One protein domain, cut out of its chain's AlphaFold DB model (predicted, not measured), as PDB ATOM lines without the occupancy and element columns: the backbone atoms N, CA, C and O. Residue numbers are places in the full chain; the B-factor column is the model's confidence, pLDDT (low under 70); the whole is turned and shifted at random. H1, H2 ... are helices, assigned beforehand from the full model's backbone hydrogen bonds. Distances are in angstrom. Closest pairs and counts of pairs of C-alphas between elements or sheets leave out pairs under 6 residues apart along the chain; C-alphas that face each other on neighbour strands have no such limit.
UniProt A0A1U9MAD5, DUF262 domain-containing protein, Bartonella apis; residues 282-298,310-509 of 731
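What this domain is: This is residues 282 to 298 and 310 to 509 of the 731 residues of the protein "DUF262 domain-containing protein" of Bartonella apis (UniProt A0A1U9MAD5). Two long helices, H3 and H7, run side by side along an elongated body, with H5 packed across both of them, H1 on H3, and H6 on H1, H5 and the first residues of H7; past the corner at the end of H7 a second group gathers on H8, with H4, H10 and H11 packed on it. Residues 464 to 470 stick out at one end. The printed part has 217 residues with twelve named helices, H1 to H12 in order, and no named strand: the class is all helix. It is only just compact, close to loose, with a radius of gyration of the C-alphas of 20.0 A and spans of 70 by 42 by 29 A.

Where its parts are: Find C-alpha 282 at (125.508, 73.829, 120.012), where H1 begins and runs to 289; H2 is residues 292 to 295. After the cut, H3 runs from 310 to 328, 27.1 A, and H4 from 331 to 336. H5 is residues 357 to 365, and H6 376 to 390, 21.4 A. Look for C-alpha 398 at (137.092, 70.831, 109.641): H7 runs from there to 417, 28.7 A. Then come H8, 419 to 430, H9, 436 to 443, H10, 447 to 459, H11, 477 to 493, 24.4 A, and H12, 506 to 509, ending at (128.992, 73.519, 147.076).

How they stand to each other: Begin at H7, the hub, touching five helices. H3 touches it at a shallow tilt of 26 degrees, the same way; C-alphas 317 and 402, the closest, are 7.4 A apart. H5 touches residues 405 to 409 of H7 alone, about perpendicular at 73 degrees, with C-alphas 364 and 405 closest at 6.5 A. H6 touches H1 at a shallow tilt of 1 degrees, the same way, closest at C-alphas 378 and 285, 5.2 A. H2 only just touches H6, with 3 pairs of C-alphas within 8 A, closest at 294 and 389, 6.3 A. H7 and H8 touch only at the corner, closest at C-alphas 416 and 422, 4.6 A. H8 touches H4 at 336 and 426, 4.8 A, H10 at 458 and 424, 6.7 A, and H11 at 489 and 423, 6.2 A, each the closest C-alphas. H12 touches H4, closest at C-alphas 507 and 335, 3.8 A. H9 is close to but not clearly touching H7, 6.5 A between C-alphas 443 and 411. Every O i to N i+4 pair is within hydrogen-bond range in H1 and H3 to H11; H2 and H12 are too short for one.

The domain as a whole: The C-alphas of Lys 298 and Gly 469, the two farthest apart, are 70.5 A apart. Residues 299 to 309 are not printed; C-alphas 298 and 310 are 15.0 A apart across this cut. The links H4 to H5, H10 to H11 and H11 to H12 are long. The mean pLDDT of the printed part is 80.6; 50 residues are under 70, among them 341 to 354 and 463 to 475.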
ATOM      1  N   ALA A 282     125.128  75.218 120.181       80.19
ATOM      2  CA  ALA A 282     125.508  73.829 120.012       80.19
ATOM      3  C   ALA A 282     124.860  73.182 118.780       80.19
ATOM      4  O   ALA A 282     125.556  72.581 117.966       80.19
ATOM      5  N   GLU A 283     123.549  73.325 118.593       73.38
ATOM      6  CA  GLU A 283     122.831  72.699 117.473       73.38
ATOM      7  C   GLU A 283     123.286  73.240 116.112       73.38
ATOM      8  O   GLU A 283     123.547  72.460 115.192       73.38
ATOM      9  N   LEU A 284     123.438  74.562 115.989       76.56
ATOM     10  CA  LEU A 284     123.934  75.176 114.755       76.56
ATOM     11  C   LEU A 284     125.408  74.842 114.506       76.56
ATOM     12  O   LEU A 284     125.802  74.589 113.368       76.56
ATOM     13  N   SER A 285     126.211  74.783 115.566       85.06
ATOM     14  CA  SER A 285     127.624  74.407 115.475       85.06
ATOM     15  C   SER A 285     127.808  72.958 115.033       85.06
ATOM     16  O   SER A 285     128.607  72.689 114.133       85.06
ATOM     17  N   ARG A 286     127.017  72.029 115.588       82.94
ATOM     18  CA  ARG A 286     127.009  70.618 115.179       82.94
ATOM     19  C   ARG A 286     126.614  70.482 113.712       82.94
ATOM     20  O   ARG A 286     127.303  69.801 112.959       82.94
ATOM     21  N   ALA A 287     125.543  71.156 113.288       77.56
ATOM     22  CA  ALA A 287     125.114  71.137 111.892       77.56
ATOM     23  C   ALA A 287     126.201  71.688 110.955       77.56
ATOM     24  O   ALA A 287     126.490  71.072 109.931       77.56
ATOM     25  N   ALA A 288     126.854  72.795 111.322       80.62
ATOM     26  CA  ALA A 288     127.932  73.377 110.529       80.62
ATOM     27  C   ALA A 288     129.129  72.428 110.371       80.62
ATOM     28  O   ALA A 288     129.590  72.234 109.250       80.62
ATOM     29  N   LEU A 289     129.586  71.786 111.451       83.12
ATOM     30  CA  LEU A 289     130.681  70.807 111.393       83.12
ATOM     31  C   LEU A 289     130.338  69.578 110.547       83.12
ATOM     32  O   LEU A 289     131.219  68.997 109.921       83.12
ATOM     33  N   LEU A 290     129.065  69.182 110.509       79.25
ATOM     34  CA  LEU A 290     128.592  68.037 109.730       79.25
ATOM     35  C   LEU A 290     128.225  68.398 108.285       79.25
ATOM     36  O   LEU A 290     127.801  67.511 107.543       79.25
ATOM     37  N   ASN A 291     128.360  69.660 107.866       75.94
ATOM     38  CA  ASN A 291     128.004  70.083 106.516       75.94
ATOM     39  C   ASN A 291     129.026  69.560 105.485       75.94
ATOM     40  O   ASN A 291     130.178  69.997 105.521       75.94
ATOM     41  N   PRO A 292     128.632  68.701 104.518       70.62
ATOM     42  CA  PRO A 292     129.549  68.132 103.527       70.62
ATOM     43  C   PRO A 292     130.198  69.191 102.628       70.62
ATOM     44  O   PRO A 292     131.256  68.934 102.055       70.62
ATOM     45  N   ALA A 293     129.609  70.389 102.517       69.94
ATOM     46  CA  ALA A 293     130.185  71.495 101.756       69.94
ATOM     47  C   ALA A 293     131.591  71.884 102.248       69.94
ATOM     48  O   ALA A 293     132.435  72.243 101.434       69.94
ATOM     49  N   TYR A 294     131.874  71.743 103.548       71.88
ATOM     50  CA  TYR A 294     133.187  72.069 104.116       71.88
ATOM     51  C   TYR A 294     134.243  70.968 103.938       71.88
ATOM     52  O   TYR A 294     135.391  71.175 104.318       71.88
ATOM     53  N   TYR A 295     133.886  69.822 103.351       71.06
ATOM     54  CA  TYR A 295     134.800  68.695 103.113       71.06
ATOM     55  C   TYR A 295     135.194  68.552 101.637       71.06
ATOM     56  O   TYR A 295     136.099  67.789 101.306       71.06
ATOM     57  N   LYS A 296     134.537  69.287 100.727       63.50
ATOM     58  CA  LYS A 296     134.791  69.215  99.282       63.50
ATOM     59  C   LYS A 296     135.688  70.372  98.829       63.50
ATOM     60  O   LYS A 296     135.315  71.537  98.922       63.50
ATOM     61  N   SER A 297     136.863  70.055  98.281       54.69
ATOM     62  CA  SER A 297     137.666  71.009  97.503       54.69
ATOM     63  C   SER A 297     136.942  71.320  96.191       54.69
ATOM     64  O   SER A 297     136.645  70.402  95.427       54.69
ATOM     65  N   LYS A 298     136.693  72.602  95.888       50.25
ATOM     66  CA  LYS A 298     136.073  73.032  94.616       50.25
ATOM     67  C   LYS A 298     136.895  72.671  93.366       50.25
ATOM     68  O   LYS A 298     136.357  72.756  92.267       50.25
ATOM     69  N   ILE A 310     134.110  60.681 103.771       67.00
ATOM     70  CA  ILE A 310     133.558  61.920 104.347       67.00
ATOM     71  C   ILE A 310     132.447  61.569 105.348       67.00
ATOM     72  O   ILE A 310     132.323  62.214 106.390       67.00
ATOM     73  N   GLU A 311     131.683  60.504 105.084       64.94
ATOM     74  CA  GLU A 311     130.684  59.984 106.019       64.94
ATOM     75  C   GLU A 311     131.299  59.419 107.305       64.94
ATOM     76  O   GLU A 311     130.741  59.603 108.386       64.94
ATOM     77  N   THR A 312     132.478  58.798 107.234       67.56
ATOM     78  CA  THR A 312     133.203  58.325 108.423       67.56
ATOM     79  C   THR A 312     133.651  59.493 109.301       67.56
ATOM     80  O   THR A 312     133.434  59.452 110.512       67.56
ATOM     81  N   GLU A 313     134.226  60.562 108.737       72.50
ATOM     82  CA  GLU A 313     134.635  61.737 109.529       72.50
ATOM     83  C   GLU A 313     133.434  62.437 110.180       72.50
ATOM     84  O   GLU A 313     133.457  62.752 111.373       72.50
ATOM     85  N   ARG A 314     132.344  62.607 109.425       75.44
ATOM     86  CA  ARG A 314     131.082  63.161 109.938       75.44
ATOM     87  C   ARG A 314     130.483  62.269 111.031       75.44
ATOM     88  O   ARG A 314     130.026  62.778 112.055       75.44
ATOM     89  N   GLY A 315     130.540  60.949 110.861       67.94
ATOM     90  CA  GLY A 315     130.145  59.975 111.877       67.94
ATOM     91  C   GLY A 315     130.955  60.117 113.168       67.94
ATOM     92  O   GLY A 315     130.374  60.192 114.251       67.94
ATOM     93  N   LEU A 316     132.283  60.246 113.062       74.62
ATOM     94  CA  LEU A 316     133.176  60.451 114.208       74.62
ATOM     95  C   LEU A 316     132.896  61.765 114.944       74.62
ATOM     96  O   LEU A 316     132.892  61.777 116.175       74.62
ATOM     97  N   ILE A 317     132.621  62.856 114.223       81.19
ATOM     98  CA  ILE A 317     132.222  64.134 114.832       81.19
ATOM     99  C   ILE A 317     130.888  63.984 115.560       81.19
ATOM    100  O   ILE A 317     130.751  64.472 116.677       81.19
ATOM    101  N   SER A 318     129.915  63.286 114.966       76.25
ATOM    102  CA  SER A 318     128.610  63.064 115.596       76.25
ATOM    103  C   SER A 318     128.740  62.301 116.920       76.25
ATOM    104  O   SER A 318     128.240  62.767 117.943       76.25
ATOM    105  N   VAL A 319     129.490  61.192 116.928       75.62
ATOM    106  CA  VAL A 319     129.772  60.409 118.147       75.62
ATOM    107  C   VAL A 319     130.583  61.225 119.153       75.62
ATOM    108  O   VAL A 319     130.286  61.231 120.347       75.62
ATOM    109  N   GLY A 320     131.600  61.946 118.681       79.50
ATOM    110  CA  GLY A 320     132.422  62.807 119.520       79.50
ATOM    111  C   GLY A 320     131.597  63.895 120.206       79.50
ATOM    112  O   GLY A 320     131.798  64.142 121.389       79.50
ATOM    113  N   TRP A 321     130.640  64.498 119.498       85.31
ATOM    114  CA  TRP A 321     129.720  65.494 120.042       85.31
ATOM    115  C   TRP A 321     128.886  64.935 121.188       85.31
ATOM    116  O   TRP A 321     128.807  65.547 122.251       85.31
ATOM    117  N   ASP A 322     128.301  63.755 120.995       78.44
ATOM    118  CA  ASP A 322     127.496  63.113 122.033       78.44
ATOM    119  C   ASP A 322     128.358  62.745 123.257       78.44
ATOM    120  O   ASP A 322     127.916  62.926 124.394       78.44
ATOM    121  N   ASN A 323     129.623  62.359 123.047       83.31
ATOM    122  CA  ASN A 323     130.585  62.142 124.131       83.31
ATOM    123  C   ASN A 323     130.941  63.433 124.888       83.31
ATOM    124  O   ASN A 323     130.981  63.405 126.117       83.31
ATOM    125  N   LEU A 324     131.177  64.564 124.202       87.12
ATOM    126  CA  LEU A 324     131.433  65.846 124.882       87.12
ATOM    127  C   LEU A 324     130.247  66.220 125.786       87.12
ATOM    128  O   LEU A 324     130.438  66.603 126.941       87.12
ATOM    129  N   GLU A 325     129.020  66.066 125.280       84.69
ATOM    130  CA  GLU A 325     127.798  66.379 126.026       84.69
ATOM    131  C   GLU A 325     127.623  65.434 127.220       84.69
ATOM    132  O   GLU A 325     127.254  65.879 128.307       84.69
ATOM    133  N   TYR A 326     127.911  64.142 127.043       84.31
ATOM    134  CA  TYR A 326     127.881  63.154 128.119       84.31
ATOM    135  C   TYR A 326     128.874  63.489 129.240       84.31
ATOM    136  O   TYR A 326     128.504  63.488 130.414       84.31
ATOM    137  N   GLU A 327     130.118  63.829 128.896       87.06
ATOM    138  CA  GLU A 327     131.156  64.177 129.873       87.06
ATOM    139  C   GLU A 327     130.812  65.451 130.648       87.06
ATOM    140  O   GLU A 327     130.880  65.471 131.879       87.06
ATOM    141  N   LEU A 328     130.349  66.491 129.951       88.88
ATOM    142  CA  LEU A 328     129.897  67.733 130.579       88.88
ATOM    143  C   LEU A 328     128.663  67.516 131.469       88.88
ATOM    144  O   LEU A 328     128.443  68.279 132.411       88.88
ATOM    145  N   ARG A 329     127.865  66.467 131.218       85.06
ATOM    146  CA  ARG A 329     126.691  66.098 132.028       85.06
ATOM    147  C   ARG A 329     127.014  65.444 133.370       85.06
ATOM    148  O   ARG A 329     126.124  65.375 134.213       85.06
ATOM    149  N   LYS A 330     128.258  65.031 133.618       87.88
ATOM    150  CA  LYS A 330     128.655  64.468 134.917       87.88
ATOM    151  C   LYS A 330     128.573  65.544 136.016       87.88
ATOM    152  O   LYS A 330     129.257  66.563 135.884       87.88
ATOM    153  N   PRO A 331     127.773  65.359 137.088       87.62
ATOM    154  CA  PRO A 331     127.543  66.393 138.104       87.62
ATOM    155  C   PRO A 331     128.820  66.898 138.780       87.62
ATOM    156  O   PRO A 331     128.934  68.086 139.085       87.62
ATOM    157  N   GLU A 332     129.795  66.019 139.002       91.50
ATOM    158  CA  GLU A 332     131.060  66.350 139.658       91.50
ATOM    159  C   GLU A 332     131.979  67.161 138.741       91.50
ATOM    160  O   GLU A 332     132.657  68.080 139.199       91.50
ATOM    161  N   PHE A 333     132.004  66.835 137.444       94.62
ATOM    162  CA  PHE A 333     132.785  67.585 136.461       94.62
ATOM    163  C   PHE A 333     132.154  68.954 136.188       94.62
ATOM    164  O   PHE A 333     132.849  69.965 136.166       94.62
ATOM    165  N   TRP A 334     130.826  69.011 136.087       91.75
ATOM    166  CA  TRP A 334     130.087  70.267 135.947       91.75
ATOM    167  C   TRP A 334     130.238  71.176 137.171       91.75
ATOM    168  O   TRP A 334     130.469  72.377 137.029       91.75
ATOM    169  N   GLY A 335     130.218  70.584 138.369       91.50
ATOM    170  CA  GLY A 335     130.534  71.268 139.621       91.50
ATOM    171  C   GLY A 335     131.948  71.843 139.639       91.50
ATOM    172  O   GLY A 335     132.131  72.993 140.024       91.50
ATOM    173  N   PHE A 336     132.945  71.083 139.178       95.56
ATOM    174  CA  PHE A 336     134.327  71.560 139.040       95.56
ATOM    175  C   PHE A 336     134.453  72.778 138.108       95.56
ATOM    176  O   PHE A 336     135.263  73.661 138.376       95.56
ATOM    177  N   LEU A 337     133.627  72.862 137.062       92.62
ATOM    178  CA  LEU A 337     133.584  74.000 136.135       92.62
ATOM    179  C   LEU A 337     132.812  75.220 136.680       92.62
ATOM    180  O   LEU A 337     132.686  76.220 135.979       92.62
ATOM    181  N   GLY A 338     132.325  75.173 137.926       89.06
ATOM    182  CA  GLY A 338     131.669  76.307 138.590       89.06
ATOM    183  C   GLY A 338     130.141  76.334 138.475       89.06
ATOM    184  O   GLY A 338     129.513  77.331 138.844       89.06
ATOM    185  N   PHE A 339     129.523  75.269 137.957       84.75
ATOM    186  CA  PHE A 339     128.083  75.219 137.698       84.75
ATOM    187  C   PHE A 339     127.326  74.311 138.678       84.75
ATOM    188  O   PHE A 339     127.882  73.378 139.257       84.75
ATOM    189  N   SER A 340     126.023  74.561 138.846       75.62
ATOM    190  CA  SER A 340     125.120  73.734 139.655       75.62
ATOM    191  C   SER A 340     124.136  72.941 138.785       75.62
ATOM    192  O   SER A 340     123.796  73.347 137.675       75.62
ATOM    193  N   GLU A 341     123.671  71.793 139.290       65.88
ATOM    194  CA  GLU A 341     122.630  70.963 138.650       65.88
ATOM    195  C   GLU A 341     121.257  71.666 138.626       65.88
ATOM    196  O   GLU A 341     120.464  71.488 137.702       65.88
ATOM    197  N   ASN A 342     120.982  72.503 139.633       58.78
ATOM    198  CA  ASN A 342     119.723  73.223 139.784       58.78
ATOM    199  C   ASN A 342     119.873  74.657 139.251       58.78
ATOM    200  O   ASN A 342     120.372  75.534 139.956       58.78
ATOM    201  N   ASN A 343     119.360  74.904 138.039       50.94
ATOM    202  CA  ASN A 343     119.372  76.187 137.300       50.94
ATOM    203  C   ASN A 343     118.894  77.443 138.074       50.94
ATOM    204  O   ASN A 343     118.946  78.545 137.537       50.94
ATOM    205  N   HIS A 344     118.395  77.313 139.306       40.59
ATOM    206  CA  HIS A 344     117.927  78.425 140.141       40.59
ATOM    207  C   HIS A 344     119.023  79.063 141.012       40.59
ATOM    208  O   HIS A 344     118.806  80.132 141.582       40.59
ATOM    209  N   LEU A 345     120.187  78.416 141.133       41.34
ATOM    210  CA  LEU A 345     121.284  78.829 142.016       41.34
ATOM    211  C   LEU A 345     122.648  78.802 141.309       41.34
ATOM    212  O   LEU A 345     123.675  78.764 141.978       41.34
ATOM    213  N   SER A 346     122.685  78.806 139.972       45.66
ATOM    214  CA  SER A 346     123.953  78.943 139.253       45.66
ATOM    215  C   SER A 346     124.639  80.237 139.692       45.66
ATOM    216  O   SER A 346     124.045  81.318 139.665       45.66
ATOM    217  N   ASN A 347     125.907  80.142 140.103       41.53
ATOM    218  CA  ASN A 347     126.682  81.316 140.503       41.53
ATOM    219  C   ASN A 347     126.789  82.334 139.356       41.53
ATOM    220  O   ASN A 347     126.949  83.528 139.603       41.53
ATOM    221  N   PHE A 348     126.624  81.904 138.106       49.84
ATOM    222  CA  PHE A 348     126.402  82.761 136.948       49.84
ATOM    223  C   PHE A 348     124.931  83.202 136.906       49.84
ATOM    224  O   PHE A 348     124.051  82.422 136.550       49.84
ATOM    225  N   LYS A 349     124.662  84.462 137.280       41.06
ATOM    226  CA  LYS A 349     123.316  85.068 137.248       41.06
ATOM    227  C   LYS A 349     122.721  85.188 135.829       41.06
ATOM    228  O   LYS A 349     121.539  85.490 135.736       41.06
ATOM    229  N   ASP A 350     123.504  84.923 134.778       44.94
ATOM    230  CA  ASP A 350     123.137  85.135 133.366       44.94
ATOM    231  C   ASP A 350     123.216  83.888 132.458       44.94
ATOM    232  O   ASP A 350     122.790  83.945 131.308       44.94
ATOM    233  N   GLU A 351     123.723  82.740 132.917       53.75
ATOM    234  CA  GLU A 351     124.123  81.657 131.998       53.75
ATOM    235  C   GLU A 351     123.207  80.435 132.108       53.75
ATOM    236  O   GLU A 351     123.531  79.419 132.721       53.75
ATOM    237  N   ARG A 352     122.025  80.522 131.487       55.69
ATOM    238  CA  ARG A 352     121.204  79.333 131.214       55.69
ATOM    239  C   ARG A 352     121.633  78.722 129.888       55.69
ATOM    240  O   ARG A 352     121.011  78.964 128.856       55.69
ATOM    241  N   TYR A 353     122.682  77.910 129.933       66.88
ATOM    242  CA  TYR A 353     123.037  77.056 128.808       66.88
ATOM    243  C   TYR A 353     121.963  75.981 128.607       66.88
ATOM    244  O   TYR A 353     121.632  75.226 129.522       66.88
ATOM    245  N   GLN A 354     121.379  75.931 127.408       64.12
ATOM    246  CA  GLN A 354     120.351  74.945 127.068       64.12
ATOM    247  C   GLN A 354     120.970  73.554 126.837       64.12
ATOM    248  O   GLN A 354     120.347  72.544 127.174       64.12
ATOM    249  N   THR A 355     122.204  73.499 126.328       73.81
ATOM    250  CA  THR A 355     123.064  72.304 126.312       73.81
ATOM    251  C   THR A 355     124.382  72.605 127.016       73.81
ATOM    252  O   THR A 355     124.839  73.744 126.990       73.81
ATOM    253  N   ARG A 356     125.026  71.621 127.657       84.00
ATOM    254  CA  ARG A 356     126.273  71.917 128.391       84.00
ATOM    255  C   ARG A 356     127.451  72.183 127.444       84.00
ATOM    256  O   ARG A 356     128.359  72.914 127.822       84.00
ATOM    257  N   ILE A 357     127.418  71.678 126.205       86.75
ATOM    258  CA  ILE A 357     128.396  72.041 125.160       86.75
ATOM    259  C   ILE A 357     128.371  73.533 124.809       86.75
ATOM    260  O   ILE A 357     129.406  74.058 124.403       86.75
ATOM    261  N   ASP A 358     127.250  74.238 124.989       84.19
ATOM    262  CA  ASP A 358     127.213  75.684 124.738       84.19
ATOM    263  C   ASP A 358     128.283  76.424 125.571       84.19
ATOM    264  O   ASP A 358     128.958  77.302 125.038       84.19
ATOM    265  N   PHE A 359     128.531  75.994 126.819       86.62
ATOM    266  CA  PHE A 359     129.649  76.495 127.632       86.62
ATOM    267  C   PHE A 359     130.998  76.240 126.961       86.62
ATOM    268  O   PHE A 359     131.815  77.149 126.866       86.62
ATOM    269  N   LEU A 360     131.247  75.015 126.489       89.56
ATOM    270  CA  LEU A 360     132.531  74.658 125.886       89.56
ATOM    271  C   LEU A 360     132.800  75.472 124.614       89.56
ATOM    272  O   LEU A 360     133.939  75.859 124.379       89.56
ATOM    273  N   LEU A 361     131.769  75.749 123.811       88.62
ATOM    274  CA  LEU A 361     131.887  76.575 122.608       88.62
ATOM    275  C   LEU A 361     132.148  78.045 122.954       88.62
ATOM    276  O   LEU A 361     133.051  78.656 122.385       88.62
ATOM    277  N   ASP A 362     131.383  78.599 123.894       84.69
ATOM    278  CA  ASP A 362     131.575  79.959 124.409       84.69
ATOM    279  C   ASP A 362     132.979  80.150 124.976       84.69
ATOM    280  O   ASP A 362     133.658  81.136 124.670       84.69
ATOM    281  N   PHE A 363     133.426  79.160 125.748       86.44
ATOM    282  CA  PHE A 363     134.773  79.076 126.265       86.44
ATOM    283  C   PHE A 363     135.756  79.042 125.095       86.44
ATOM    284  O   PHE A 363     136.409  80.046 124.866       86.44
ATOM    285  N   HIS A 364     135.764  78.005 124.253       89.81
ATOM    286  CA  HIS A 364     136.697  77.848 123.126       89.81
ATOM    287  C   HIS A 364     136.852  79.107 122.251       89.81
ATOM    288  O   HIS A 364     137.973  79.538 121.970       89.81
ATOM    289  N   PHE A 365     135.744  79.746 121.859       86.69
ATOM    290  CA  PHE A 365     135.756  80.911 120.966       86.69
ATOM    291  C   PHE A 365     135.907  82.265 121.676       86.69
ATOM    292  O   PHE A 365     135.928  83.308 121.011       86.69
ATOM    293  N   ASN A 366     136.031  82.283 123.008       83.38
ATOM    294  CA  ASN A 366     136.012  83.495 123.828       83.38
ATOM    295  C   ASN A 366     134.781  84.377 123.574       83.38
ATOM    296  O   ASN A 366     134.886  85.603 123.433       83.38
ATOM    297  N   LYS A 367     133.613  83.762 123.424       77.12
ATOM    298  CA  LYS A 367     132.366  84.479 123.174       77.12
ATOM    299  C   LYS A 367     131.455  84.276 124.368       77.12
ATOM    300  O   LYS A 367     131.285  83.163 124.835       77.12
ATOM    301  N   LYS A 368     130.854  85.358 124.858       63.09
ATOM    302  CA  LYS A 368     129.767  85.259 125.832       63.09
ATOM    303  C   LYS A 368     128.454  85.262 125.072       63.09
ATOM    304  O   LYS A 368     128.148  86.259 124.412       63.09
ATOM    305  N   SER A 369     127.693  84.176 125.160       56.12
ATOM    306  CA  SER A 369     126.300  84.194 124.728       56.12
ATOM    307  C   SER A 369     125.484  85.045 125.712       56.12
ATOM    308  O   SER A 369     125.148  84.627 126.813       56.12
ATOM    309  N   SER A 370     125.220  86.302 125.346       55.53
ATOM    310  CA  SER A 370     124.279  87.166 126.073       55.53
ATOM    311  C   SER A 370     122.868  87.018 125.502       55.53
ATOM    312  O   SER A 370     122.695  86.483 124.402       55.53
ATOM    313  N   GLU A 371     121.846  87.533 126.198       49.97
ATOM    314  CA  GLU A 371     120.477  87.570 125.655       49.97
ATOM    315  C   GLU A 371     120.404  88.262 124.278       49.97
ATOM    316  O   GLU A 371     119.628  87.821 123.429       49.97
ATOM    317  N   ASP A 372     121.281  89.242 124.032       50.03
ATOM    318  CA  ASP A 372     121.407  89.977 122.766       50.03
ATOM    319  C   ASP A 372     122.295  89.280 121.715       50.03
ATOM    320  O   ASP A 372     122.210  89.594 120.528       50.03
ATOM    321  N   ASN A 373     123.148  88.325 122.113       64.81
ATOM    322  CA  ASN A 373     124.103  87.650 121.223       64.81
ATOM    323  C   ASN A 373     124.139  86.129 121.434       64.81
ATOM    324  O   ASN A 373     125.195  85.512 121.593       64.81
ATOM    325  N   LYS A 374     122.957  85.507 121.408       65.00
ATOM    326  CA  LYS A 374     122.778  84.064 121.644       65.00
ATOM    327  C   LYS A 374     123.533  83.163 120.665       65.00
ATOM    328  O   LYS A 374     123.720  81.999 120.983       65.00
ATOM    329  N   LEU A 375     123.960  83.673 119.503       72.12
ATOM    330  CA  LEU A 375     124.598  82.893 118.432       72.12
ATOM    331  C   LEU A 375     126.101  83.180 118.235       72.12
ATOM    332  O   LEU A 375     126.682  82.797 117.218       72.12
ATOM    333  N   ALA A 376     126.740  83.880 119.177       78.19
ATOM    334  CA  ALA A 376     128.111  84.375 119.030       78.19
ATOM    335  C   ALA A 376     129.143  83.281 118.696       78.19
ATOM    336  O   ALA A 376     129.982  83.461 117.810       78.19
ATOM    337  N   SER A 377     129.070  82.149 119.395       83.69
ATOM    338  CA  SER A 377     130.016  81.035 119.263       83.69
ATOM    339  C   SER A 377     129.814  80.273 117.959       83.69
ATOM    340  O   SER A 377     130.785  79.958 117.272       83.69
ATOM    341  N   PHE A 378     128.558  80.077 117.547       84.00
ATOM    342  CA  PHE A 378     128.249  79.539 116.224       84.00
ATOM    343  C   PHE A 378     128.799  80.429 115.101       84.00
ATOM    344  O   PHE A 378     129.405  79.924 114.155       84.00
ATOM    345  N   LEU A 379     128.616  81.751 115.192       82.25
ATOM    346  CA  LEU A 379     129.113  82.677 114.171       82.25
ATOM    347  C   LEU A 379     130.643  82.627 114.052       82.25
ATOM    348  O   LEU A 379     131.157  82.627 112.934       82.25
ATOM    349  N   ALA A 380     131.353  82.525 115.180       84.50
ATOM    350  CA  ALA A 380     132.808  82.367 115.202       84.50
ATOM    351  C   ALA A 380     133.254  81.056 114.527       84.50
ATOM    352  O   ALA A 380     134.124  81.072 113.657       84.50
ATOM    353  N   LEU A 381     132.600  79.936 114.851       87.06
ATOM    354  CA  LEU A 381     132.860  78.650 114.205       87.06
ATOM    355  C   LEU A 381     132.596  78.702 112.693       87.06
ATOM    356  O   LEU A 381     133.405  78.225 111.897       87.06
ATOM    357  N   ALA A 382     131.471  79.287 112.279       82.75
ATOM    358  CA  ALA A 382     131.109  79.404 110.871       82.75
ATOM    359  C   ALA A 382     132.122  80.252 110.082       82.75
ATOM    360  O   ALA A 382     132.367  79.988 108.902       82.75
ATOM    361  N   GLU A 383     132.715  81.266 110.716       84.00
ATOM    362  CA  GLU A 383     133.802  82.054 110.139       84.00
ATOM    363  C   GLU A 383     135.093  81.232 109.996       84.00
ATOM    364  O   GLU A 383     135.692  81.243 108.918       84.00
ATOM    365  N   GLU A 384     135.481  80.453 111.016       85.88
ATOM    366  CA  GLU A 384     136.632  79.542 110.920       85.88
ATOM    367  C   GLU A 384     136.467  78.511 109.795       85.88
ATOM    368  O   GLU A 384     137.388  78.322 108.998       85.88
ATOM    369  N   LEU A 385     135.285  77.897 109.674       83.75
ATOM    370  CA  LEU A 385     134.986  76.924 108.618       83.75
ATOM    371  C   LEU A 385     135.057  77.551 107.217       83.75
ATOM    372  O   LEU A 385     135.634  76.968 106.298       83.75
ATOM    373  N   LYS A 386     134.538  78.774 107.050       81.56
ATOM    374  CA  LYS A 386     134.644  79.517 105.780       81.56
ATOM    375  C   LYS A 386     136.091  79.867 105.432       81.56
ATOM    376  O   LYS A 386     136.457  79.847 104.257       81.56
ATOM    377  N   ASN A 387     136.906  80.222 106.421       79.62
ATOM    378  CA  ASN A 387     138.316  80.542 106.197       79.62
ATOM    379  C   ASN A 387     139.128  79.285 105.849       79.62
ATOM    380  O   ASN A 387     139.956  79.339 104.941       79.62
ATOM    381  N   ALA A 388     138.831  78.147 106.485       73.12
ATOM    382  CA  ALA A 388     139.408  76.845 106.149       73.12
ATOM    383  C   ALA A 388     139.142  76.442 104.684       73.12
ATOM    384  O   ALA A 388     140.064  76.012 103.985       73.12
ATOM    385  N   GLU A 389     137.912  76.652 104.198       66.81
ATOM    386  CA  GLU A 389     137.540  76.417 102.793       66.81
ATOM    387  C   GLU A 389     138.332  77.333 101.836       66.81
ATOM    388  O   GLU A 389     138.870  76.873 100.827       66.81
ATOM    389  N   LYS A 390     138.450  78.631 102.162       67.62
ATOM    390  CA  LYS A 390     139.162  79.626 101.331       67.62
ATOM    391  C   LYS A 390     140.661  79.359 101.219       67.62
ATOM    392  O   LYS A 390     141.221  79.521 100.138       67.62
ATOM    393  N   ASP A 391     141.297  78.922 102.304       62.62
ATOM    394  CA  ASP A 391     142.732  78.613 102.346       62.62
ATOM    395  C   ASP A 391     143.068  77.248 101.700       62.62
ATOM    396  O   ASP A 391     144.181  76.741 101.871       62.62
ATOM    397  N   LYS A 392     142.121  76.628 100.970       62.50
ATOM    398  CA  LYS A 392     142.222  75.272 100.394       62.50
ATOM    399  C   LYS A 392     142.711  74.235 101.413       62.50
ATOM    400  O   LYS A 392     143.501  73.359 101.070       62.50
ATOM    401  N   PHE A 393     142.291  74.365 102.674       60.91
ATOM    402  CA  PHE A 393     142.704  73.496 103.782       60.91
ATOM    403  C   PHE A 393     144.217  73.471 104.078       60.91
ATOM    404  O   PHE A 393     144.685  72.599 104.803       60.91
ATOM    405  N   SER A 394     144.994  74.432 103.562       52.19
ATOM    406  CA  SER A 394     146.454  74.484 103.759       52.19
ATOM    407  C   SER A 394     146.880  74.889 105.177       52.19
ATOM    408  O   SER A 394     148.005  74.596 105.576       52.19
ATOM    409  N   LYS A 395     145.996  75.550 105.941       55.97
ATOM    410  CA  LYS A 395     146.268  76.020 107.314       55.97
ATOM    411  C   LYS A 395     145.456  75.307 108.397       55.97
ATOM    412  O   LYS A 395     146.000  75.015 109.456       55.97
ATOM    413  N   LYS A 396     144.159  75.077 108.161       63.09
ATOM    414  CA  LYS A 396     143.230  74.429 109.102       63.09
ATOM    415  C   LYS A 396     142.090  73.766 108.311       63.09
ATOM    416  O   LYS A 396     141.613  74.371 107.354       63.09
ATOM    417  N   ASN A 397     141.654  72.561 108.678       77.50
ATOM    418  CA  ASN A 397     140.495  71.861 108.100       77.50
ATOM    419  C   ASN A 397     139.402  71.586 109.153       77.50
ATOM    420  O   ASN A 397     139.605  71.851 110.338       77.50
ATOM    421  N   VAL A 398     138.235  71.076 108.732       81.69
ATOM    422  CA  VAL A 398     137.092  70.831 109.641       81.69
ATOM    423  C   VAL A 398     137.479  69.912 110.796       81.69
ATOM    424  O   VAL A 398     137.174  70.213 111.949       81.69
ATOM    425  N   LYS A 399     138.220  68.841 110.497       82.69
ATOM    426  CA  LYS A 399     138.754  67.914 111.495       82.69
ATOM    427  C   LYS A 399     139.629  68.630 112.524       82.69
ATOM    428  O   LYS A 399     139.405  68.454 113.710       82.69
ATOM    429  N   GLN A 400     140.553  69.492 112.107       85.62
ATOM    430  CA  GLN A 400     141.424  70.248 113.019       85.62
ATOM    431  C   GLN A 400     140.655  71.272 113.865       85.62
ATOM    432  O   GLN A 400     141.014  71.514 115.016       85.62
ATOM    433  N   ILE A 401     139.602  71.888 113.315       88.31
ATOM    434  CA  ILE A 401     138.706  72.762 114.086       88.31
ATOM    435  C   ILE A 401     137.992  71.938 115.163       88.31
ATOM    436  O   ILE A 401     138.037  72.294 116.340       88.31
ATOM    437  N   TRP A 402     137.409  70.800 114.787       90.44
ATOM    438  CA  TRP A 402     136.748  69.893 115.722       90.44
ATOM    439  C   TRP A 402     137.695  69.351 116.803       90.44
ATOM    440  O   TRP A 402     137.398  69.454 117.992       90.44
ATOM    441  N   GLU A 403     138.867  68.854 116.408       89.44
ATOM    442  CA  GLU A 403     139.908  68.365 117.316       89.44
ATOM    443  C   GLU A 403     140.342  69.449 118.306       89.44
ATOM    444  O   GLU A 403     140.612  69.134 119.461       89.44
ATOM    445  N   SER A 404     140.357  70.727 117.905       91.31
ATOM    446  CA  SER A 404     140.690  71.823 118.822       91.31
ATOM    447  C   SER A 404     139.631  72.050 119.910       91.31
ATOM    448  O   SER A 404     139.994  72.330 121.049       91.31
ATOM    449  N   ILE A 405     138.346  71.840 119.602       92.81
ATOM    450  CA  ILE A 405     137.255  71.891 120.590       92.81
ATOM    451  C   ILE A 405     137.345  70.684 121.534       92.81
ATOM    452  O   ILE A 405     137.223  70.828 122.752       92.81
ATOM    453  N   GLN A 406     137.605  69.487 120.991       92.38
ATOM    454  CA  GLN A 406     137.790  68.279 121.805       92.38
ATOM    455  C   GLN A 406     139.002  68.399 122.734       92.38
ATOM    456  O   GLN A 406     138.923  68.013 123.901       92.38
ATOM    457  N   LEU A 407     140.105  68.962 122.233       92.19
ATOM    458  CA  LEU A 407     141.329  69.157 122.997       92.19
ATOM    459  C   LEU A 407     141.089  70.047 124.218       92.19
ATOM    460  O   LEU A 407     141.604  69.737 125.290       92.19
ATOM    461  N   ASP A 408     140.285  71.102 124.090       93.06
ATOM    462  CA  ASP A 408     139.963  71.969 125.224       93.06
ATOM    463  C   ASP A 408     139.194  71.213 126.320       93.06
ATOM    464  O   ASP A 408     139.555  71.321 127.497       93.06
ATOM    465  N   LEU A 409     138.219  70.361 125.962       93.88
ATOM    466  CA  LEU A 409     137.559  69.495 126.947       93.88
ATOM    467  C   LEU A 409     138.554  68.522 127.592       93.88
ATOM    468  O   LEU A 409     138.574  68.386 128.814       93.88
ATOM    469  N   TRP A 410     139.403  67.870 126.795       93.19
ATOM    470  CA  TRP A 410     140.401  66.929 127.312       93.19
ATOM    471  C   TRP A 410     141.391  67.596 128.267       93.19
ATOM    472  O   TRP A 410     141.802  66.985 129.257       93.19
ATOM    473  N   LYS A 411     141.759  68.859 128.025       94.19
ATOM    474  CA  LYS A 411     142.590  69.644 128.949       94.19
ATOM    475  C   LYS A 411     141.865  69.884 130.269       94.19
ATOM    476  O   LYS A 411     142.443  69.611 131.320       94.19
ATOM    477  N   LEU A 412     140.598  70.297 130.225       95.06
ATOM    478  CA  LEU A 412     139.774  70.461 131.427       95.06
ATOM    479  C   LEU A 412     139.626  69.141 132.204       95.06
ATOM    480  O   LEU A 412     139.769  69.137 133.426       95.06
ATOM    481  N   GLN A 413     139.417  68.014 131.517       95.31
ATOM    482  CA  GLN A 413     139.358  66.683 132.134       95.31
ATOM    483  C   GLN A 413     140.697  66.275 132.759       95.31
ATOM    484  O   GLN A 413     140.735  65.803 133.891       95.31
ATOM    485  N   THR A 414     141.813  66.541 132.078       94.62
ATOM    486  CA  THR A 414     143.158  66.270 132.615       94.62
ATOM    487  C   THR A 414     143.400  67.039 133.918       94.62
ATOM    488  O   THR A 414     143.997  66.517 134.862       94.62
ATOM    489  N   TRP A 415     142.931  68.287 133.990       96.00
ATOM    490  CA  TRP A 415     143.022  69.102 135.202       96.00
ATOM    491  C   TRP A 415     142.075  68.623 136.298       96.00
ATOM    492  O   TRP A 415     142.456  68.621 137.465       96.00
ATOM    493  N   TYR A 416     140.876  68.172 135.929       96.69
ATOM    494  CA  TYR A 416     139.932  67.535 136.841       96.69
ATOM    495  C   TYR A 416     140.485  66.231 137.435       96.69
ATOM    496  O   TYR A 416     140.221  65.919 138.598       96.69
ATOM    497  N   ASP A 417     141.258  65.461 136.670       94.44
ATOM    498  CA  ASP A 417     141.806  64.180 137.115       94.44
ATOM    499  C   ASP A 417     142.963  64.333 138.110       94.44
ATOM    500  O   ASP A 417     143.068  63.559 139.073       94.44
ATOM    501  N   ASP A 418     143.798  65.362 137.954       94.81
ATOM    502  CA  ASP A 418     144.853  65.664 138.918       94.81
ATOM    503  C   ASP A 418     144.283  66.304 140.192       94.81
ATOM    504  O   ASP A 418     143.627  67.335 140.159       94.81
ATOM    505  N   ASN A 419     144.570  65.708 141.353       93.56
ATOM    506  CA  ASN A 419     143.983  66.153 142.616       93.56
ATOM    507  C   ASN A 419     144.361  67.598 142.995       93.56
ATOM    508  O   ASN A 419     143.512  68.289 143.543       93.56
ATOM    509  N   ASP A 420     145.574  68.082 142.714       93.75
ATOM    510  CA  ASP A 420     145.927  69.463 143.079       93.75
ATOM    511  C   ASP A 420     145.241  70.463 142.145       93.75
ATOM    512  O   ASP A 420     144.638  71.434 142.602       93.75
ATOM    513  N   LEU A 421     145.288  70.189 140.838       96.00
ATOM    514  CA  LEU A 421     144.647  71.027 139.826       96.00
ATOM    515  C   LEU A 421     143.128  71.054 139.998       96.00
ATOM    516  O   LEU A 421     142.553  72.135 139.929       96.00
ATOM    517  N   TYR A 422     142.499  69.920 140.313       97.19
ATOM    518  CA  TYR A 422     141.074  69.835 140.623       97.19
ATOM    519  C   TYR A 422     140.656  70.870 141.674       97.19
ATOM    520  O   TYR A 422     139.701  71.614 141.475       97.19
ATOM    521  N   HIS A 423     141.389  70.943 142.786       96.69
ATOM    522  CA  HIS A 423     141.060  71.853 143.880       96.69
ATOM    523  C   HIS A 423     141.355  73.310 143.512       96.69
ATOM    524  O   HIS A 423     140.509  74.175 143.717       96.69
ATOM    525  N   TRP A 424     142.527  73.591 142.939       95.62
ATOM    526  CA  TRP A 424     142.929  74.965 142.636       95.62
ATOM    527  C   TRP A 424     142.159  75.575 141.467       95.62
ATOM    528  O   TRP A 424     141.635  76.676 141.590       95.62
ATOM    529  N   ILE A 425     142.053  74.865 140.343       96.50
ATOM    530  CA  ILE A 425     141.283  75.331 139.186       96.50
ATOM    531  C   ILE A 425     139.787  75.320 139.503       96.50
ATOM    532  O   ILE A 425     139.103  76.272 139.137       96.50
ATOM    533  N   GLY A 426     139.292  74.314 140.230       96.56
ATOM    534  CA  GLY A 426     137.894  74.274 140.664       96.56
ATOM    535  C   GLY A 426     137.527  75.480 141.532       96.56
ATOM    536  O   GLY A 426     136.481  76.090 141.327       96.56
ATOM    537  N   TYR A 427     138.427  75.905 142.426       95.31
ATOM    538  CA  TYR A 427     138.259  77.144 143.186       95.31
ATOM    539  C   TYR A 427     138.234  78.388 142.279       95.31
ATOM    540  O   TYR A 427     137.360  79.238 142.431       95.31
ATOM    541  N   LEU A 428     139.136  78.483 141.292       94.56
ATOM    542  CA  LEU A 428     139.136  79.601 140.335       94.56
ATOM    543  C   LEU A 428     137.850  79.666 139.499       94.56
ATOM    544  O   LEU A 428     137.385  80.765 139.199       94.56
ATOM    545  N   PHE A 429     137.279  78.522 139.114       92.88
ATOM    546  CA  PHE A 429     135.974  78.471 138.452       92.88
ATOM    547  C   PHE A 429     134.851  78.922 139.391       92.88
ATOM    548  O   PHE A 429     134.065  79.795 139.022       92.88
ATOM    549  N   ALA A 430     134.815  78.396 140.618       91.50
ATOM    550  CA  ALA A 430     133.800  78.736 141.615       91.50
ATOM    551  C   ALA A 430     133.775  80.243 141.952       91.50
ATOM    552  O   ALA A 430     132.700  80.836 142.059       91.50
ATOM    553  N   GLU A 431     134.949  80.881 142.025       89.50
ATOM    554  CA  GLU A 431     135.121  82.325 142.265       89.50
ATOM    555  C   GLU A 431     135.064  83.194 140.990       89.50
ATOM    556  O   GLU A 431     135.312  84.406 141.037       89.50
ATOM    557  N   LYS A 432     134.728  82.600 139.832       86.19
ATOM    558  CA  LYS A 432     134.618  83.267 138.515       86.19
ATOM    559  C   LYS A 432     135.890  83.970 138.041       86.19
ATOM    560  O   LYS A 432     135.838  84.968 137.322       86.19
ATOM    561  N   GLN A 433     137.035  83.464 138.465       89.44
ATOM    562  CA  GLN A 433     138.341  84.004 138.106       89.44
ATOM    563  C   GLN A 433     138.882  83.318 136.858       89.44
ATOM    564  O   GLN A 433     139.533  83.960 136.037       89.44
ATOM    565  N   MET A 434     138.562  82.033 136.676       90.06
ATOM    566  CA  MET A 434     138.905  81.304 135.461       90.06
ATOM    567  C   MET A 434     138.155  81.872 134.247       90.06
ATOM    568  O   MET A 434     136.935  82.015 134.259       90.06
ATOM    569  N   ASN A 435     138.895  82.183 133.183       85.69
ATOM    570  CA  ASN A 435     138.377  82.699 131.916       85.69
ATOM    571  C   ASN A 435     139.233  82.196 130.739       85.69
ATOM    572  O   ASN A 435     140.292  81.604 130.958       85.69
ATOM    573  N   GLN A 436     138.808  82.484 129.502       84.81
ATOM    574  CA  GLN A 436     139.538  82.157 128.268       84.81
ATOM    575  C   GLN A 436     141.024  82.513 128.342       84.81
ATOM    576  O   GLN A 436     141.881  81.711 127.988       84.81
ATOM    577  N   ALA A 437     141.351  83.737 128.759       86.75
ATOM    578  CA  ALA A 437     142.723  84.228 128.714       86.75
ATOM    579  C   ALA A 437     143.627  83.434 129.668       86.75
ATOM    580  O   ALA A 437     144.725  83.031 129.286       86.75
ATOM    581  N   LEU A 438     143.150  83.149 130.884       89.94
ATOM    582  CA  LEU A 438     143.861  82.271 131.815       89.94
ATOM    583  C   LEU A 438     143.956  80.842 131.287       89.94
ATOM    584  O   LEU A 438     145.030  80.250 131.347       89.94
ATOM    585  N   PHE A 439     142.877  80.314 130.712       90.94
ATOM    586  CA  PHE A 439     142.882  78.990 130.105       90.94
ATOM    587  C   PHE A 439     143.930  78.863 128.996       90.94
ATOM    588  O   PHE A 439     144.719  77.924 129.019       90.94
ATOM    589  N   LEU A 440     144.005  79.828 128.076       87.88
ATOM    590  CA  LEU A 440     145.015  79.859 127.015       87.88
ATOM    591  C   LEU A 440     146.438  79.942 127.583       87.88
ATOM    592  O   LEU A 440     147.332  79.263 127.088       87.88
ATOM    593  N   ASN A 441     146.640  80.701 128.663       90.31
ATOM    594  CA  ASN A 441     147.929  80.759 129.356       90.31
ATOM    595  C   ASN A 441     148.296  79.442 130.063       90.31
ATOM    596  O   ASN A 441     149.462  79.239 130.395       90.31
ATOM    597  N   PHE A 442     147.320  78.575 130.340       92.69
ATOM    598  CA  PHE A 442     147.497  77.328 131.083       92.69
ATOM    599  C   PHE A 442     147.562  76.088 130.193       92.69
ATOM    600  O   PHE A 442     148.322  75.168 130.490       92.69
ATOM    601  N   LYS A 443     146.753  76.026 129.132       87.31
ATOM    602  CA  LYS A 443     146.470  74.794 128.375       87.31
ATOM    603  C   LYS A 443     147.702  74.159 127.734       87.31
ATOM    604  O   LYS A 443     147.755  72.933 127.615       87.31
ATOM    605  N   ASP A 444     148.693  74.976 127.395       89.00
ATOM    606  CA  ASP A 444     149.927  74.545 126.736       89.00
ATOM    607  C   ASP A 444     151.103  74.382 127.714       89.00
ATOM    608  O   ASP A 444     152.191  73.972 127.314       89.00
ATOM    609  N   LEU A 445     150.894  74.654 129.007       92.75
ATOM    610  CA  LEU A 445     151.911  74.424 130.029       92.75
ATOM    611  C   LEU A 445     152.023  72.937 130.373       92.75
ATOM    612  O   LEU A 445     151.029  72.222 130.521       92.75
ATOM    613  N   GLU A 446     153.257  72.491 130.600       91.44
ATOM    614  CA  GLU A 446     153.511  71.193 131.212       91.44
ATOM    615  C   GLU A 446     152.989  71.146 132.652       91.44
ATOM    616  O   GLU A 446     152.900  72.164 133.343       91.44
ATOM    617  N   LYS A 447     152.687  69.936 133.132       90.19
ATOM    618  CA  LYS A 447     151.999  69.693 134.407       90.19
ATOM    619  C   LYS A 447     152.608  70.442 135.600       90.19
ATOM    620  O   LYS A 447     151.871  71.063 136.365       90.19
ATOM    621  N   ASP A 448     153.928  70.410 135.764       91.12
ATOM    622  CA  ASP A 448     154.588  71.042 136.913       91.12
ATOM    623  C   ASP A 448     154.627  72.571 136.800       91.12
ATOM    624  O   ASP A 448     154.424  73.275 137.794       91.12
ATOM    625  N   ALA A 449     154.833  73.098 135.590       93.88
ATOM    626  CA  ALA A 449     154.765  74.532 135.322       93.88
ATOM    627  C   ALA A 449     153.339  75.066 135.534       93.88
ATOM    628  O   ALA A 449     153.152  76.098 136.183       93.88
ATOM    629  N   LEU A 450     152.334  74.317 135.072       94.25
ATOM    630  CA  LEU A 450     150.924  74.610 135.284       94.25
ATOM    631  C   LEU A 450     150.593  74.664 136.776       94.25
ATOM    632  O   LEU A 450     150.046  75.659 137.243       94.25
ATOM    633  N   LYS A 451     150.975  73.634 137.544       94.06
ATOM    634  CA  LYS A 451     150.760  73.611 138.998       94.06
ATOM    635  C   LYS A 451     151.372  74.829 139.675       94.06
ATOM    636  O   LYS A 451     150.701  75.457 140.483       94.06
ATOM    637  N   LYS A 452     152.610  75.199 139.327       92.06
ATOM    638  CA  LYS A 452     153.267  76.399 139.872       92.06
ATOM    639  C   LYS A 452     152.495  77.678 139.540       92.06
ATOM    640  O   LYS A 452     152.304  78.506 140.428       92.06
ATOM    641  N   LYS A 453     152.028  77.825 138.296       93.25
ATOM    642  CA  LYS A 453     151.324  79.026 137.826       93.25
ATOM    643  C   LYS A 453     149.912  79.158 138.401       93.25
ATOM    644  O   LYS A 453     149.533  80.232 138.854       93.25
ATOM    645  N   VAL A 454     149.143  78.073 138.426       92.75
ATOM    646  CA  VAL A 454     147.816  78.055 139.058       92.75
ATOM    647  C   VAL A 454     147.964  78.345 140.548       92.75
ATOM    648  O   VAL A 454     147.270  79.208 141.079       92.75
ATOM    649  N   LYS A 455     148.921  77.683 141.208       90.25
ATOM    650  CA  LYS A 455     149.225  77.918 142.617       90.25
ATOM    651  C   LYS A 455     149.561  79.387 142.870       90.25
ATOM    652  O   LYS A 455     148.995  79.945 143.796       90.25
ATOM    653  N   SER A 456     150.404  80.036 142.054       89.12
ATOM    654  CA  SER A 456     150.739  81.458 142.251       89.12
ATOM    655  C   SER A 456     149.517  82.373 142.201       89.12
ATOM    656  O   SER A 456     149.448  83.300 142.990       89.12
ATOM    657  N   ILE A 457     148.547  82.081 141.332       90.56
ATOM    658  CA  ILE A 457     147.304  82.856 141.235       90.56
ATOM    659  C   ILE A 457     146.405  82.587 142.444       90.56
ATOM    660  O   ILE A 457     145.898  83.517 143.052       90.56
ATOM    661  N   VAL A 458     146.244  81.324 142.856       89.12
ATOM    662  CA  VAL A 458     145.428  80.980 144.036       89.12
ATOM    663  C   VAL A 458     145.994  81.600 145.323       89.12
ATOM    664  O   VAL A 458     145.231  81.958 146.218       89.12
ATOM    665  N   LYS A 459     147.319  81.786 145.415       84.75
ATOM    666  CA  LYS A 459     147.952  82.475 146.551       84.75
ATOM    667  C   LYS A 459     147.468  83.917 146.723       84.75
ATOM    668  O   LYS A 459     147.376  84.358 147.859       84.75
ATOM    669  N   GLU A 460     147.129  84.621 145.643       84.12
ATOM    670  CA  GLU A 460     146.658  86.016 145.701       84.12
ATOM    671  C   GLU A 460     145.293  86.152 146.404       84.12
ATOM    672  O   GLU A 460     144.916  87.245 146.812       84.12
ATOM    673  N   PHE A 461     144.560  85.046 146.593       82.94
ATOM    674  CA  PHE A 461     143.294  85.018 147.337       82.94
ATOM    675  C   PHE A 461     143.480  84.827 148.848       82.94
ATOM    676  O   PHE A 461     142.501  84.904 149.591       82.94
ATOM    677  N   TYR A 462     144.702  84.544 149.313       76.75
ATOM    678  CA  TYR A 462     145.004  84.500 150.741       76.75
ATOM    679  C   TYR A 462     145.309  85.906 151.266       76.75
ATOM    680  O   TYR A 462     146.030  86.652 150.606       76.75
ATOM    681  N   PRO A 463     144.847  86.258 152.478       68.38
ATOM    682  CA  PRO A 463     145.241  87.505 153.114       68.38
ATOM    683  C   PRO A 463     146.749  87.536 153.424       68.38
ATOM    684  O   PRO A 463     147.382  86.498 153.693       68.38
ATOM    685  N   ASP A 464     147.312  88.748 153.391       67.06
ATOM    686  CA  ASP A 464     148.692  89.041 153.794       67.06
ATOM    687  C   ASP A 464     148.953  88.573 155.233       67.06
ATOM    688  O   ASP A 464     148.070  88.622 156.089       67.06
ATOM    689  N   GLU A 465     150.175  88.100 155.501       58.38
ATOM    690  CA  GLU A 465     150.534  87.451 156.776       58.38
ATOM    691  C   GLU A 465     150.407  88.414 157.949       58.38
ATOM    692  O   GLU A 465     149.821  88.073 158.975       58.38
ATOM    693  N   ASP A 466     150.867  89.644 157.726       58.28
ATOM    694  CA  ASP A 466     150.850  90.732 158.699       58.28
ATOM    695  C   ASP A 466     149.426  91.218 159.006       58.28
ATOM    696  O   ASP A 466     149.181  91.775 160.069       58.28
ATOM    697  N   LYS A 467     148.471  90.955 158.104       57.47
ATOM    698  CA  LYS A 467     147.062  91.350 158.244       57.47
ATOM    699  C   LYS A 467     146.159  90.211 158.693       57.47
ATOM    700  O   LYS A 467     144.969  90.423 158.875       57.47
ATOM    701  N   PHE A 468     146.677  88.997 158.882       57.22
ATOM    702  CA  PHE A 468     145.858  87.823 159.199       57.22
ATOM    703  C   PHE A 468     145.027  87.988 160.490       57.22
ATOM    704  O   PHE A 468     143.942  87.421 160.585       57.22
ATOM    705  N   GLY A 469     145.521  88.771 161.457       56.22
ATOM    706  CA  GLY A 469     144.784  89.155 162.672       56.22
ATOM    707  C   GLY A 469     143.864  90.374 162.514       56.22
ATOM    708  O   GLY A 469     143.042  90.622 163.380       56.22
ATOM    709  N   GLU A 470     143.966  91.118 161.410       58.34
ATOM    710  CA  GLU A 470     143.153  92.312 161.124       58.34
ATOM    711  C   GLU A 470     141.894  91.987 160.295       58.34
ATOM    712  O   GLU A 470     140.983  92.810 160.189       58.34
ATOM    713  N   TYR A 471     141.830  90.792 159.692       61.31
ATOM    714  CA  TYR A 471     140.654  90.329 158.955       61.31
ATOM    715  C   TYR A 471     139.546  89.941 159.926       61.31
ATOM    716  O   TYR A 471     139.533  88.838 160.483       61.31
ATOM    717  N   THR A 472     138.584  90.845 160.071       64.06
ATOM    718  CA  THR A 472     137.382  90.614 160.856       64.06
ATOM    719  C   THR A 472     136.149  90.546 159.963       64.06
ATOM    720  O   THR A 472     136.118  91.054 158.835       64.06
ATOM    721  N   TYR A 473     135.099  89.901 160.471       62.59
ATOM    722  CA  TYR A 473     133.797  89.852 159.805       62.59
ATOM    723  C   TYR A 473     133.260  91.249 159.428       62.59
ATOM    724  O   TYR A 473     132.601  91.377 158.397       62.59
ATOM    725  N   ASP A 474     133.547  92.284 160.221       66.38
ATOM    726  CA  ASP A 474     132.976  93.623 160.032       66.38
ATOM    727  C   ASP A 474     133.719  94.465 158.992       66.38
ATOM    728  O   ASP A 474     133.099  95.269 158.294       66.38
ATOM    729  N   THR A 475     135.030  94.268 158.845       67.94
ATOM    730  CA  THR A 475     135.855  95.029 157.896       67.94
ATOM    731  C   THR A 475     135.982  94.341 156.539       67.94
ATOM    732  O   THR A 475     136.039  95.021 155.515       67.94
ATOM    733  N   ASN A 476     135.998  93.003 156.506       75.19
ATOM    734  CA  ASN A 476     136.402  92.226 155.329       75.19
ATOM    735  C   ASN A 476     135.506  91.006 155.081       75.19
ATOM    736  O   ASN A 476     135.979  89.891 154.849       75.19
ATOM    737  N   LYS A 477     134.187  91.194 155.156       81.75
ATOM    738  CA  LYS A 477     133.206  90.102 155.074       81.75
ATOM    739  C   LYS A 477     133.340  89.226 153.822       81.75
ATOM    740  O   LYS A 477     133.325  87.999 153.931       81.75
ATOM    741  N   GLU A 478     133.432  89.820 152.633       83.69
ATOM    742  CA  GLU A 478     133.482  89.044 151.384       83.69
ATOM    743  C   GLU A 478     134.832  88.344 151.209       83.69
ATOM    744  O   GLU A 478     134.885  87.191 150.781       83.69
ATOM    745  N   GLU A 479     135.924  88.990 151.604       83.88
ATOM    746  CA  GLU A 479     137.258  88.399 151.592       83.88
ATOM    747  C   GLU A 479     137.365  87.237 152.587       83.88
ATOM    748  O   GLU A 479     137.849  86.169 152.217       83.88
ATOM    749  N   CYS A 480     136.832  87.390 153.806       84.69
ATOM    750  CA  CYS A 480     136.752  86.313 154.796       84.69
ATOM    751  C   CYS A 480     135.968  85.119 154.247       84.69
ATOM    752  O   CYS A 480     136.373  83.971 154.420       84.69
ATOM    753  N   LYS A 481     134.861  85.370 153.541       88.06
ATOM    754  CA  LYS A 481     134.047  84.312 152.940       88.06
ATOM    755  C   LYS A 481     134.817  83.544 151.861       88.06
ATOM    756  O   LYS A 481     134.829  82.312 151.900       88.06
ATOM    757  N   LYS A 482     135.474  84.251 150.932       88.88
ATOM    758  CA  LYS A 482     136.318  83.642 149.885       88.88
ATOM    759  C   LYS A 482     137.455  82.831 150.492       88.88
ATOM    760  O   LYS A 482     137.677  81.679 150.130       88.88
ATOM    761  N   PHE A 483     138.113  83.407 151.487       88.50
ATOM    762  CA  PHE A 483     139.178  82.756 152.224       88.50
ATOM    763  C   PHE A 483     138.711  81.476 152.929       88.50
ATOM    764  O   PHE A 483     139.339  80.434 152.778       88.50
ATOM    765  N   LEU A 484     137.596  81.516 153.668       91.25
ATOM    766  CA  LEU A 484     137.057  80.339 154.359       91.25
ATOM    767  C   LEU A 484     136.668  79.236 153.370       91.25
ATOM    768  O   LEU A 484     136.839  78.050 153.665       91.25
ATOM    769  N   PHE A 485     136.177  79.603 152.184       94.12
ATOM    770  CA  PHE A 485     135.952  78.648 151.106       94.12
ATOM    771  C   PHE A 485     137.270  78.033 150.612       94.12
ATOM    772  O   PHE A 485     137.393  76.805 150.584       94.12
ATOM    773  N   LEU A 486     138.283  78.851 150.314       93.25
ATOM    774  CA  LEU A 486     139.603  78.375 149.896       93.25
ATOM    775  C   LEU A 486     140.253  77.472 150.947       93.25
ATOM    776  O   LEU A 486     140.806  76.425 150.615       93.25
ATOM    777  N   TYR A 487     140.143  77.839 152.222       92.62
ATOM    778  CA  TYR A 487     140.628  77.037 153.334       92.62
ATOM    779  C   TYR A 487     139.923  75.678 153.388       92.62
ATOM    780  O   TYR A 487     140.589  74.661 153.543       92.62
ATOM    781  N   ASN A 488     138.606  75.617 153.170       95.38
ATOM    782  CA  ASN A 488     137.879  74.349 153.085       95.38
ATOM    783  C   ASN A 488     138.348  73.465 151.914       95.38
ATOM    784  O   ASN A 488     138.479  72.248 152.069       95.38
ATOM    785  N   VAL A 489     138.626  74.067 150.757       95.38
ATOM    786  CA  VAL A 489     139.180  73.374 149.582       95.38
ATOM    787  C   VAL A 489     140.585  72.831 149.888       95.38
ATOM    788  O   VAL A 489     140.866  71.654 149.652       95.38
ATOM    789  N   GLU A 490     141.452  73.653 150.481       93.06
ATOM    790  CA  GLU A 490     142.819  73.282 150.871       93.06
ATOM    791  C   GLU A 490     142.868  72.258 152.007       93.06
ATOM    792  O   GLU A 490     143.731  71.370 152.024       93.06
ATOM    793  N   PHE A 491     141.923  72.336 152.941       93.38
ATOM    794  CA  PHE A 491     141.770  71.387 154.030       93.38
ATOM    795  C   PHE A 491     141.583  69.974 153.474       93.38
ATOM    796  O   PHE A 491     142.330  69.080 153.864       93.38
ATOM    797  N   VAL A 492     140.688  69.794 152.493       94.81
ATOM    798  CA  VAL A 492     140.476  68.500 151.820       94.81
ATOM    799  C   VAL A 492     141.685  68.089 150.982       94.81
ATOM    800  O   VAL A 492     142.173  66.968 151.127       94.81
ATOM    801  N   ARG A 493     142.211  68.990 150.141       93.56
ATOM    802  CA  ARG A 493     143.354  68.702 149.253       93.56
ATOM    803  C   ARG A 493     144.578  68.193 150.021       93.56
ATOM    804  O   ARG A 493     145.293  67.305 149.559       93.56
ATOM    805  N   SER A 494     144.828  68.765 151.197       90.19
ATOM    806  CA  SER A 494     145.998  68.461 152.025       90.19
ATOM    807  C   SER A 494     145.815  67.264 152.970       90.19
ATOM    808  O   SER A 494     146.753  66.925 153.698       90.19
ATOM    809  N   MET A 495     144.648  66.606 152.974       88.88
ATOM    810  CA  MET A 495     144.426  65.412 153.792       88.88
ATOM    811  C   MET A 495     145.346  64.268 153.360       88.88
ATOM    812  O   MET A 495     145.397  63.868 152.194       88.88
ATOM    813  N   LYS A 496     146.048  63.687 154.334       82.50
ATOM    814  CA  LYS A 496     146.859  62.486 154.119       82.50
ATOM    815  C   LYS A 496     145.939  61.267 154.118       82.50
ATOM    816  O   LYS A 496     145.251  61.015 155.100       82.50
ATOM    817  N   THR A 497     145.941  60.506 153.028       80.94
ATOM    818  CA  THR A 497     145.153  59.273 152.899       80.94
ATOM    819  C   THR A 497     146.005  58.166 152.284       80.94
ATOM    820  O   THR A 497     146.907  58.442 151.496       80.94
ATOM    821  N   ALA A 498     145.737  56.913 152.665       72.88
ATOM    822  CA  ALA A 498     146.443  55.741 152.136       72.88
ATOM    823  C   ALA A 498     145.899  55.266 150.770       72.88
ATOM    824  O   ALA A 498     146.506  54.408 150.136       72.88
ATOM    825  N   GLY A 499     144.754  55.803 150.328       78.00
ATOM    826  CA  GLY A 499     144.047  55.399 149.111       78.00
ATOM    827  C   GLY A 499     143.815  56.558 148.140       78.00
ATOM    828  O   GLY A 499     144.673  57.420 147.956       78.00
ATOM    829  N   LYS A 500     142.639  56.583 147.499       82.75
ATOM    830  CA  LYS A 500     142.256  57.685 146.607       82.75
ATOM    831  C   LYS A 500     142.201  58.986 147.411       82.75
ATOM    832  O   LYS A 500     141.465  59.072 148.393       82.75
ATOM    833  N   LYS A 501     142.964  59.992 146.972       88.31
ATOM    834  CA  LYS A 501     142.954  61.317 147.598       88.31
ATOM    835  C   LYS A 501     141.528  61.885 147.597       88.31
ATOM    836  O   LYS A 501     140.878  61.832 146.544       88.31
ATOM    837  N   PRO A 502     141.051  62.434 148.726       92.19
ATOM    838  CA  PRO A 502     139.723  63.018 148.793       92.19
ATOM    839  C   PRO A 502     139.649  64.252 147.890       92.19
ATOM    840  O   PRO A 502     140.666  64.865 147.544       92.19
ATOM    841  N   ARG A 503     138.430  64.584 147.468       94.81
ATOM    842  CA  ARG A 503     138.132  65.749 146.636       94.81
ATOM    843  C   ARG A 503     137.059  66.582 147.310       94.81
ATOM    844  O   ARG A 503     136.097  66.028 147.833       94.81
ATOM    845  N   TYR A 504     137.237  67.898 147.296       96.50
ATOM    846  CA  TYR A 504     136.195  68.826 147.708       96.50
ATOM    847  C   TYR A 504     134.999  68.711 146.757       96.50
ATOM    848  O   TYR A 504     135.186  68.690 145.541       96.50
ATOM    849  N   ASP A 505     133.781  68.621 147.284       95.25
ATOM    850  CA  ASP A 505     132.579  68.476 146.464       95.25
ATOM    851  C   ASP A 505     132.089  69.846 145.973       95.25
ATOM    852  O   ASP A 505     131.268  70.514 146.606       95.25
ATOM    853  N   PHE A 506     132.623  70.284 144.830       94.94
ATOM    854  CA  PHE A 506     132.171  71.520 144.193       94.94
ATOM    855  C   PHE A 506     130.715  71.422 143.725       94.94
ATOM    856  O   PHE A 506     130.010  72.426 143.744       94.94
ATOM    857  N   SER A 507     130.230  70.240 143.334       91.50
ATOM    858  CA  SER A 507     128.848  70.084 142.863       91.50
ATOM    859  C   SER A 507     127.857  70.413 143.976       91.50
ATOM    860  O   SER A 507     126.959  71.237 143.790       91.50
ATOM    861  N   ALA A 508     128.073  69.848 145.165       90.62
ATOM    862  CA  ALA A 508     127.271  70.152 146.342       90.62
ATOM    863  C   ALA A 508     127.484  71.592 146.840       90.62
ATOM    864  O   ALA A 508     126.533  72.238 147.284       90.62
ATOM    865  N   HIS A 509     128.704  72.130 146.719       91.81
ATOM    866  CA  HIS A 509     128.992  73.519 147.076       91.81
ATOM    867  C   HIS A 509     128.136  74.518 146.288       91.81
ATOM    868  O   HIS A 509     127.538  75.415 146.881       91.81
TER     869      HIS A 509